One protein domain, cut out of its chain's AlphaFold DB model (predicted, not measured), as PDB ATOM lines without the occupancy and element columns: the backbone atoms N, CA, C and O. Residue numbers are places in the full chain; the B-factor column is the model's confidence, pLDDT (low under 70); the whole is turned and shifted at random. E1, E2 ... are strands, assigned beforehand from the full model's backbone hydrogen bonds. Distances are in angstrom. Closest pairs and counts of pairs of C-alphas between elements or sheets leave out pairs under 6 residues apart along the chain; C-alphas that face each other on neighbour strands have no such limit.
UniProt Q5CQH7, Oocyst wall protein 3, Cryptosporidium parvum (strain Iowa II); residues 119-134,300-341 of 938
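AT A GLANCE: This is residues 119 to 134 and 300 to 341 of the 938 residues of the protein "Oocyst wall protein 3" of Cryptosporidium parvum (strain Iowa II) (UniProt Q5CQH7). An extended rod of two separate parts strung end to end: a three-stranded sheet, in which long E1 and E3 pair side by side and short E2 adds to one end of E3, and a small hairpin of E4 and E5, with a tail beyond it. The 58 printed residues hold no named helix and five named strands, E1 to E5 in chain order; the class is all strand, though under half of the residues, 26, are in them. The sheet's order is E1, E3, E2, antiparallel. The radius of gyration of the C-alphas is 17.6 A, and the spans are 61 by 19 by 15 A.

IN THESE COORDINATES: Find C-alpha 311 at (214.324, 216.223, 85.080); from there E3, residues 311 to 318, runs 21.9 A. E1, residues 126 to 132, begins at (213.319, 206.723, 103.904) and runs 20.3 A. E2 is residues 304 to 306, E4 residues 326 to 329, and E5 residues 332 to 335, ending at (210.991, 197.802, 122.559).

HOW THE PARTS SIT: Look first at inner strand E3: E1 is its antiparallel neighbour at 149 degrees, with N 128 and O 316 at 2.9 A. E2 and E3 form a hairpin at 118 degrees, with N 304 and O 313 at 2.9 A. Residues 119 to 120 pair antiparallel with residues 126 to 127 of E1. E3 and E4 are apart. In the hairpin of E4 and E5, at 142 degrees, N 327 and O 334 are 2.8 A apart.

THE WHOLE: The C-alphas farthest apart, Met 134 and Ile 341, are 61.7 A apart. Residues 135 to 299 are not printed; C-alphas 134 and 300 stand 8.2 A apart across this cut. No link printed whole is long. Mean pLDDT of the printed part is 70.5; 22 residues are under 70, among them 334 to 341.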
ATOM      1  N   ILE A 119     217.407 209.220 101.900       75.62
ATOM      2  CA  ILE A 119     217.073 210.506 102.525       75.62
ATOM      3  C   ILE A 119     215.786 210.317 103.336       75.62
ATOM      4  O   ILE A 119     214.873 209.628 102.884       75.62
ATOM      5  N   GLU A 120     215.713 210.913 104.521       72.00
ATOM      6  CA  GLU A 120     214.507 210.939 105.356       72.00
ATOM      7  C   GLU A 120     213.604 212.113 104.940       72.00
ATOM      8  O   GLU A 120     214.100 213.226 104.756       72.00
ATOM      9  N   ASP A 121     212.290 211.906 104.790       71.94
ATOM     10  CA  ASP A 121     211.347 212.986 104.424       71.94
ATOM     11  C   ASP A 121     210.773 213.784 105.611       71.94
ATOM     12  O   ASP A 121     209.861 214.592 105.442       71.94
ATOM     13  N   GLY A 122     211.332 213.593 106.809       66.38
ATOM     14  CA  GLY A 122     210.930 214.280 108.041       66.38
ATOM     15  C   GLY A 122     209.750 213.638 108.778       66.38
ATOM     16  O   GLY A 122     209.475 214.030 109.909       66.38
ATOM     17  N   ASN A 123     209.095 212.629 108.188       67.50
ATOM     18  CA  ASN A 123     208.060 211.819 108.844       67.50
ATOM     19  C   ASN A 123     208.565 210.426 109.285       67.50
ATOM     20  O   ASN A 123     207.766 209.587 109.699       67.50
ATOM     21  N   GLY A 124     209.877 210.170 109.194       65.19
ATOM     22  CA  GLY A 124     210.498 208.871 109.479       65.19
ATOM     23  C   GLY A 124     210.543 207.896 108.293       65.19
ATOM     24  O   GLY A 124     211.054 206.785 108.449       65.19
ATOM     25  N   ASP A 125     210.051 208.288 107.110       70.06
ATOM     26  CA  ASP A 125     210.117 207.474 105.892       70.06
ATOM     27  C   ASP A 125     211.398 207.757 105.084       70.06
ATOM     28  O   ASP A 125     211.786 208.903 104.837       70.06
ATOM     29  N   CYS A 126     212.048 206.682 104.630       78.31
ATOM     30  CA  CYS A 126     213.319 206.723 103.904       78.31
ATOM     31  C   CYS A 126     213.112 206.539 102.394       78.31
ATOM     32  O   CYS A 126     212.449 205.596 101.957       78.31
ATOM     33  N   TYR A 127     213.730 207.385 101.567       79.25
ATOM     34  CA  TYR A 127     213.593 207.315 100.110       79.25
ATOM     35  C   TYR A 127     214.872 207.652  99.346       79.25
ATOM     36  O   TYR A 127     215.749 208.364  99.825       79.25
ATOM     37  N   LYS A 128     214.962 207.157  98.113       80.94
ATOM     38  CA  LYS A 128     216.023 207.502  97.169       80.94
ATOM     39  C   LYS A 128     215.414 208.044  95.883       80.94
ATOM     40  O   LYS A 128     214.368 207.573  95.433       80.94
ATOM     41  N   LEU A 129     216.058 209.056  95.309       78.38
ATOM     42  CA  LEU A 129     215.677 209.619  94.018       78.38
ATOM     43  C   LEU A 129     216.424 208.896  92.898       78.38
ATOM     44  O   LEU A 129     217.627 208.644  93.002       78.38
ATOM     45  N   LYS A 130     215.700 208.579  91.827       77.25
ATOM     46  CA  LYS A 130     216.236 207.962  90.617       77.25
ATOM     47  C   LYS A 130     215.837 208.802  89.415       77.25
ATOM     48  O   LYS A 130     214.651 209.063  89.215       77.25
ATOM     49  N   GLU A 131     216.833 209.243  88.660       79.69
ATOM     50  CA  GLU A 131     216.655 210.015  87.432       79.69
ATOM     51  C   GLU A 131     216.428 209.077  86.232       79.69
ATOM     52  O   GLU A 131     216.812 207.903  86.274       79.69
ATOM     53  N   ALA A 132     215.811 209.594  85.171       71.44
ATOM     54  CA  ALA A 132     215.731 208.947  83.864       71.44
ATOM     55  C   ALA A 132     216.084 209.942  82.750       71.44
ATOM     56  O   ALA A 132     215.743 211.122  82.839       71.44
ATOM     57  N   GLU A 133     216.746 209.443  81.707       66.19
ATOM     58  CA  GLU A 133     217.072 210.196  80.493       66.19
ATOM     59  C   GLU A 133     215.803 210.460  79.662       66.19
ATOM     60  O   GLU A 133     214.875 209.642  79.634       66.19
ATOM     61  N   MET A 134     215.749 211.620  79.004       57.94
ATOM     62  CA  MET A 134     214.646 211.997  78.118       57.94
ATOM     63  C   MET A 134     214.909 211.430  76.720       57.94
ATOM     64  O   MET A 134     216.009 211.555  76.203       57.94
ATOM     65  N   PRO A 300     208.452 209.479  81.235       78.62
ATOM     66  CA  PRO A 300     208.125 208.054  81.212       78.62
ATOM     67  C   PRO A 300     207.197 207.631  82.362       78.62
ATOM     68  O   PRO A 300     207.265 208.169  83.470       78.62
ATOM     69  N   ILE A 301     206.370 206.607  82.123       67.88
ATOM     70  CA  ILE A 301     205.379 206.104  83.089       67.88
ATOM     71  C   ILE A 301     206.048 205.762  84.433       67.88
ATOM     72  O   ILE A 301     206.882 204.861  84.531       67.88
ATOM     73  N   GLY A 302     205.637 206.473  85.488       73.88
ATOM     74  CA  GLY A 302     206.147 206.299  86.850       73.88
ATOM     75  C   GLY A 302     207.289 207.241  87.253       73.88
ATOM     76  O   GLY A 302     207.815 207.067  88.350       73.88
ATOM     77  N   PHE A 303     207.651 208.216  86.415       81.12
ATOM     78  CA  PHE A 303     208.507 209.356  86.763       81.12
ATOM     79  C   PHE A 303     207.687 210.653  86.721       81.12
ATOM     80  O   PHE A 303     206.783 210.796  85.899       81.12
ATOM     81  N   VAL A 304     208.009 211.604  87.597       79.75
ATOM     82  CA  VAL A 304     207.377 212.930  87.660       79.75
ATOM     83  C   VAL A 304     208.375 213.967  87.149       79.75
ATOM     84  O   VAL A 304     209.544 213.928  87.536       79.75
ATOM     85  N   PHE A 305     207.931 214.883  86.285       79.50
ATOM     86  CA  PHE A 305     208.757 216.017  85.871       79.50
ATOM     87  C   PHE A 305     208.860 217.015  87.022       79.50
ATOM     88  O   PHE A 305     207.843 217.503  87.513       79.50
ATOM     89  N   VAL A 306     210.081 217.317  87.455       76.00
ATOM     90  CA  VAL A 306     210.331 218.323  88.488       76.00
ATOM     91  C   VAL A 306     210.887 219.566  87.805       76.00
ATOM     92  O   VAL A 306     212.075 219.642  87.494       76.00
ATOM     93  N   GLU A 307     210.007 220.537  87.559       69.44
ATOM     94  CA  GLU A 307     210.281 221.744  86.765       69.44
ATOM     95  C   GLU A 307     211.507 222.528  87.262       69.44
ATOM     96  O   GLU A 307     212.337 222.950  86.457       69.44
ATOM     97  N   SER A 308     211.698 222.619  88.583       69.69
ATOM     98  CA  SER A 308     212.829 223.320  89.209       69.69
ATOM     99  C   SER A 308     214.207 222.716  88.910       69.69
ATOM    100  O   SER A 308     215.217 223.372  89.150       69.69
ATOM    101  N   VAL A 309     214.269 221.473  88.422       73.75
ATOM    102  CA  VAL A 309     215.513 220.794  88.006       73.75
ATOM    103  C   VAL A 309     215.453 220.257  86.572       73.75
ATOM    104  O   VAL A 309     216.411 219.627  86.135       73.75
ATOM    105  N   ARG A 310     214.347 220.494  85.847       75.25
ATOM    106  CA  ARG A 310     214.078 220.030  84.470       75.25
ATOM    107  C   ARG A 310     214.409 218.549  84.218       75.25
ATOM    108  O   ARG A 310     214.951 218.190  83.179       75.25
ATOM    109  N   LYS A 311     214.080 217.674  85.175       79.62
ATOM    110  CA  LYS A 311     214.324 216.223  85.080       79.62
ATOM    111  C   LYS A 311     213.101 215.397  85.455       79.62
ATOM    112  O   LYS A 311     212.316 215.774  86.326       79.62
ATOM    113  N   CYS A 312     213.004 214.217  84.846       80.88
ATOM    114  CA  CYS A 312     212.079 213.157  85.232       80.88
ATOM    115  C   CYS A 312     212.660 212.354  86.407       80.88
ATOM    116  O   CYS A 312     213.705 211.716  86.268       80.88
ATOM    117  N   ILE A 313     211.990 212.368  87.564       82.62
ATOM    118  CA  ILE A 313     212.479 211.744  88.804       82.62
ATOM    119  C   ILE A 313     211.430 210.785  89.386       82.62
ATOM    120  O   ILE A 313     210.229 211.053  89.349       82.62
ATOM    121  N   LYS A 314     211.886 209.663  89.953       82.88
ATOM    122  CA  LYS A 314     211.062 208.687  90.683       82.88
ATOM    123  C   LYS A 314     211.546 208.522  92.130       82.88
ATOM    124  O   LYS A 314     212.745 208.361  92.358       82.88
ATOM    125  N   LYS A 315     210.613 208.542  93.095       79.25
ATOM    126  CA  LYS A 315     210.849 208.222  94.520       79.25
ATOM    127  C   LYS A 315     210.804 206.695  94.690       79.25
ATOM    128  O   LYS A 315     209.760 206.088  94.463       79.25
ATOM    129  N   GLU A 316     211.922 206.071  95.056       78.44
ATOM    130  CA  GLU A 316     211.988 204.658  95.463       78.44
ATOM    131  C   GLU A 316     212.050 204.594  97.003       78.44
ATOM    132  O   GLU A 316     213.016 205.063  97.608       78.44
ATOM    133  N   SER A 317     211.000 204.066  97.642       73.62
ATOM    134  CA  SER A 317     210.892 203.959  99.108       73.62
ATOM    135  C   SER A 317     211.703 202.786  99.668       73.62
ATOM    136  O   SER A 317     211.738 201.714  99.062       73.62
ATOM    137  N   ALA A 318     212.286 202.958 100.854       69.94
ATOM    138  CA  ALA A 318     212.926 201.901 101.637       69.94
ATOM    139  C   ALA A 318     212.265 201.749 103.012       69.94
ATOM    140  O   ALA A 318     211.694 202.692 103.552       69.94
ATOM    141  N   ILE A 319     212.354 200.545 103.581       68.50
ATOM    142  CA  ILE A 319     211.795 200.235 104.901       68.50
ATOM    143  C   ILE A 319     212.786 200.725 105.973       68.50
ATOM    144  O   ILE A 319     213.916 200.227 105.988       68.50
ATOM    145  N   PRO A 320     212.410 201.654 106.875       65.25
ATOM    146  CA  PRO A 320     213.278 202.068 107.973       65.25
ATOM    147  C   PRO A 320     213.548 200.890 108.921       65.25
ATOM    148  O   PRO A 320     212.652 200.102 109.235       65.25
ATOM    149  N   ARG A 321     214.797 200.762 109.382       73.12
ATOM    150  CA  ARG A 321     215.231 199.704 110.307       73.12
ATOM    151  C   ARG A 321     215.439 200.274 111.709       73.12
ATOM    152  O   ARG A 321     216.120 201.281 111.882       73.12
ATOM    153  N   CYS A 322     214.871 199.601 112.705       77.00
ATOM    154  CA  CYS A 322     215.176 199.824 114.118       77.00
ATOM    155  C   CYS A 322     216.351 198.930 114.554       77.00
ATOM    156  O   CYS A 322     216.661 197.941 113.888       77.00
ATOM    157  N   ASN A 323     216.986 199.257 115.684       76.62
ATOM    158  CA  ASN A 323     218.002 198.400 116.308       76.62
ATOM    159  C   ASN A 323     217.400 197.048 116.749       76.62
ATOM    160  O   ASN A 323     216.208 196.970 117.064       76.62
ATOM    161  N   ASP A 324     218.226 196.000 116.826       64.12
ATOM    162  CA  ASP A 324     217.795 194.658 117.245       64.12
ATOM    163  C   ASP A 324     217.040 194.688 118.590       64.12
ATOM    164  O   ASP A 324     217.532 195.209 119.593       64.12
ATOM    165  N   GLY A 325     215.830 194.118 118.607       63.75
ATOM    166  CA  GLY A 325     214.921 194.115 119.763       63.75
ATOM    167  C   GLY A 325     213.826 195.193 119.747       63.75
ATOM    168  O   GLY A 325     212.939 195.158 120.605       63.75
ATOM    169  N   TYR A 326     213.841 196.106 118.770       71.44
ATOM    170  CA  TYR A 326     212.815 197.136 118.587       71.44
ATOM    171  C   TYR A 326     211.977 196.900 117.320       71.44
ATOM    172  O   TYR A 326     212.497 196.563 116.257       71.44
ATOM    173  N   ILE A 327     210.664 197.119 117.417       73.12
ATOM    174  CA  ILE A 327     209.690 196.958 116.333       73.12
ATOM    175  C   ILE A 327     209.229 198.342 115.862       73.12
ATOM    176  O   ILE A 327     208.780 199.161 116.665       73.12
ATOM    177  N   HIS A 328     209.299 198.595 114.553       71.19
ATOM    178  CA  HIS A 328     208.820 199.841 113.955       71.19
ATOM    179  C   HIS A 328     207.283 199.876 113.881       71.19
ATOM    180  O   HIS A 328     206.665 198.994 113.280       71.19
ATOM    181  N   ARG A 329     206.658 200.913 114.448       71.25
ATOM    182  CA  ARG A 329     205.237 201.252 114.252       71.25
ATOM    183  C   ARG A 329     205.087 202.771 114.140       71.25
ATOM    184  O   ARG A 329     205.585 203.499 114.986       71.25
ATOM    185  N   ASN A 330     204.353 203.250 113.138       69.62
ATOM    186  CA  ASN A 330     203.961 204.663 112.996       69.62
ATOM    187  C   ASN A 330     205.124 205.678 113.150       69.62
ATOM    188  O   ASN A 330     204.986 206.655 113.884       69.62
ATOM    189  N   GLY A 331     206.275 205.432 112.509       71.31
ATOM    190  CA  GLY A 331     207.443 206.330 112.548       71.31
ATOM    191  C   GLY A 331     208.299 206.244 113.820       71.31
ATOM    192  O   GLY A 331     209.224 207.034 113.992       71.31
ATOM    193  N   LEU A 332     208.003 205.311 114.734       71.88
ATOM    194  CA  LEU A 332     208.695 205.150 116.015       71.88
ATOM    195  C   LEU A 332     209.119 203.691 116.248       71.88
ATOM    196  O   LEU A 332     208.441 202.745 115.835       71.88
ATOM    197  N   CYS A 333     210.253 203.509 116.926       73.81
ATOM    198  CA  CYS A 333     210.804 202.207 117.303       73.81
ATOM    199  C   CYS A 333     210.414 201.863 118.750       73.81
ATOM    200  O   CYS A 333     210.803 202.570 119.675       73.81
ATOM    201  N   TYR A 334     209.680 200.765 118.960       67.75
ATOM    202  CA  TYR A 334     209.223 200.325 120.287       67.75
ATOM    203  C   TYR A 334     209.950 199.061 120.730       67.75
ATOM    204  O   TYR A 334     210.044 198.109 119.956       67.75
ATOM    205  N   LEU A 335     210.420 199.017 121.979       61.62
ATOM    206  CA  LEU A 335     210.991 197.802 122.559       61.62
ATOM    207  C   LEU A 335     209.914 196.707 122.619       61.62
ATOM    208  O   LEU A 335     208.788 196.970 123.042       61.62
ATOM    209  N   GLN A 336     210.242 195.477 122.217       54.00
ATOM    210  CA  GLN A 336     209.290 194.370 122.311       54.00
ATOM    211  C   GLN A 336     209.043 193.991 123.783       54.00
ATOM    212  O   GLN A 336     209.882 193.346 124.418       54.00
ATOM    213  N   GLU A 337     207.880 194.366 124.322       48.59
ATOM    214  CA  GLU A 337     207.453 193.966 125.665       48.59
ATOM    215  C   GLU A 337     207.431 192.437 125.790       48.59
ATOM    216  O   GLU A 337     206.660 191.738 125.127       48.59
ATOM    217  N   ARG A 338     208.267 191.899 126.684       46.81
ATOM    218  CA  ARG A 338     208.115 190.518 127.140       46.81
ATOM    219  C   ARG A 338     206.879 190.465 128.028       46.81
ATOM    220  O   ARG A 338     206.893 191.036 129.114       46.81
ATOM    221  N   GLN A 339     205.844 189.747 127.595       38.03
ATOM    222  CA  GLN A 339     204.705 189.427 128.453       38.03
ATOM    223  C   GLN A 339     205.168 188.531 129.608       38.03
ATOM    224  O   GLN A 339     205.247 187.309 129.481       38.03
ATOM    225  N   ILE A 340     205.488 189.150 130.743       48.31
ATOM    226  CA  ILE A 340     205.663 188.452 132.014       48.31
ATOM    227  C   ILE A 340     204.258 188.109 132.506       48.31
ATOM    228  O   ILE A 340     203.513 188.982 132.947       48.31
ATOM    229  N   ILE A 341     203.882 186.835 132.397       49.59
ATOM    230  CA  ILE A 341     202.618 186.335 132.939       49.59
ATOM    231  C   ILE A 341     202.766 186.284 134.466       49.59
ATOM    232  O   ILE A 341     203.340 185.342 135.012       49.59
TER     233      ILE A 341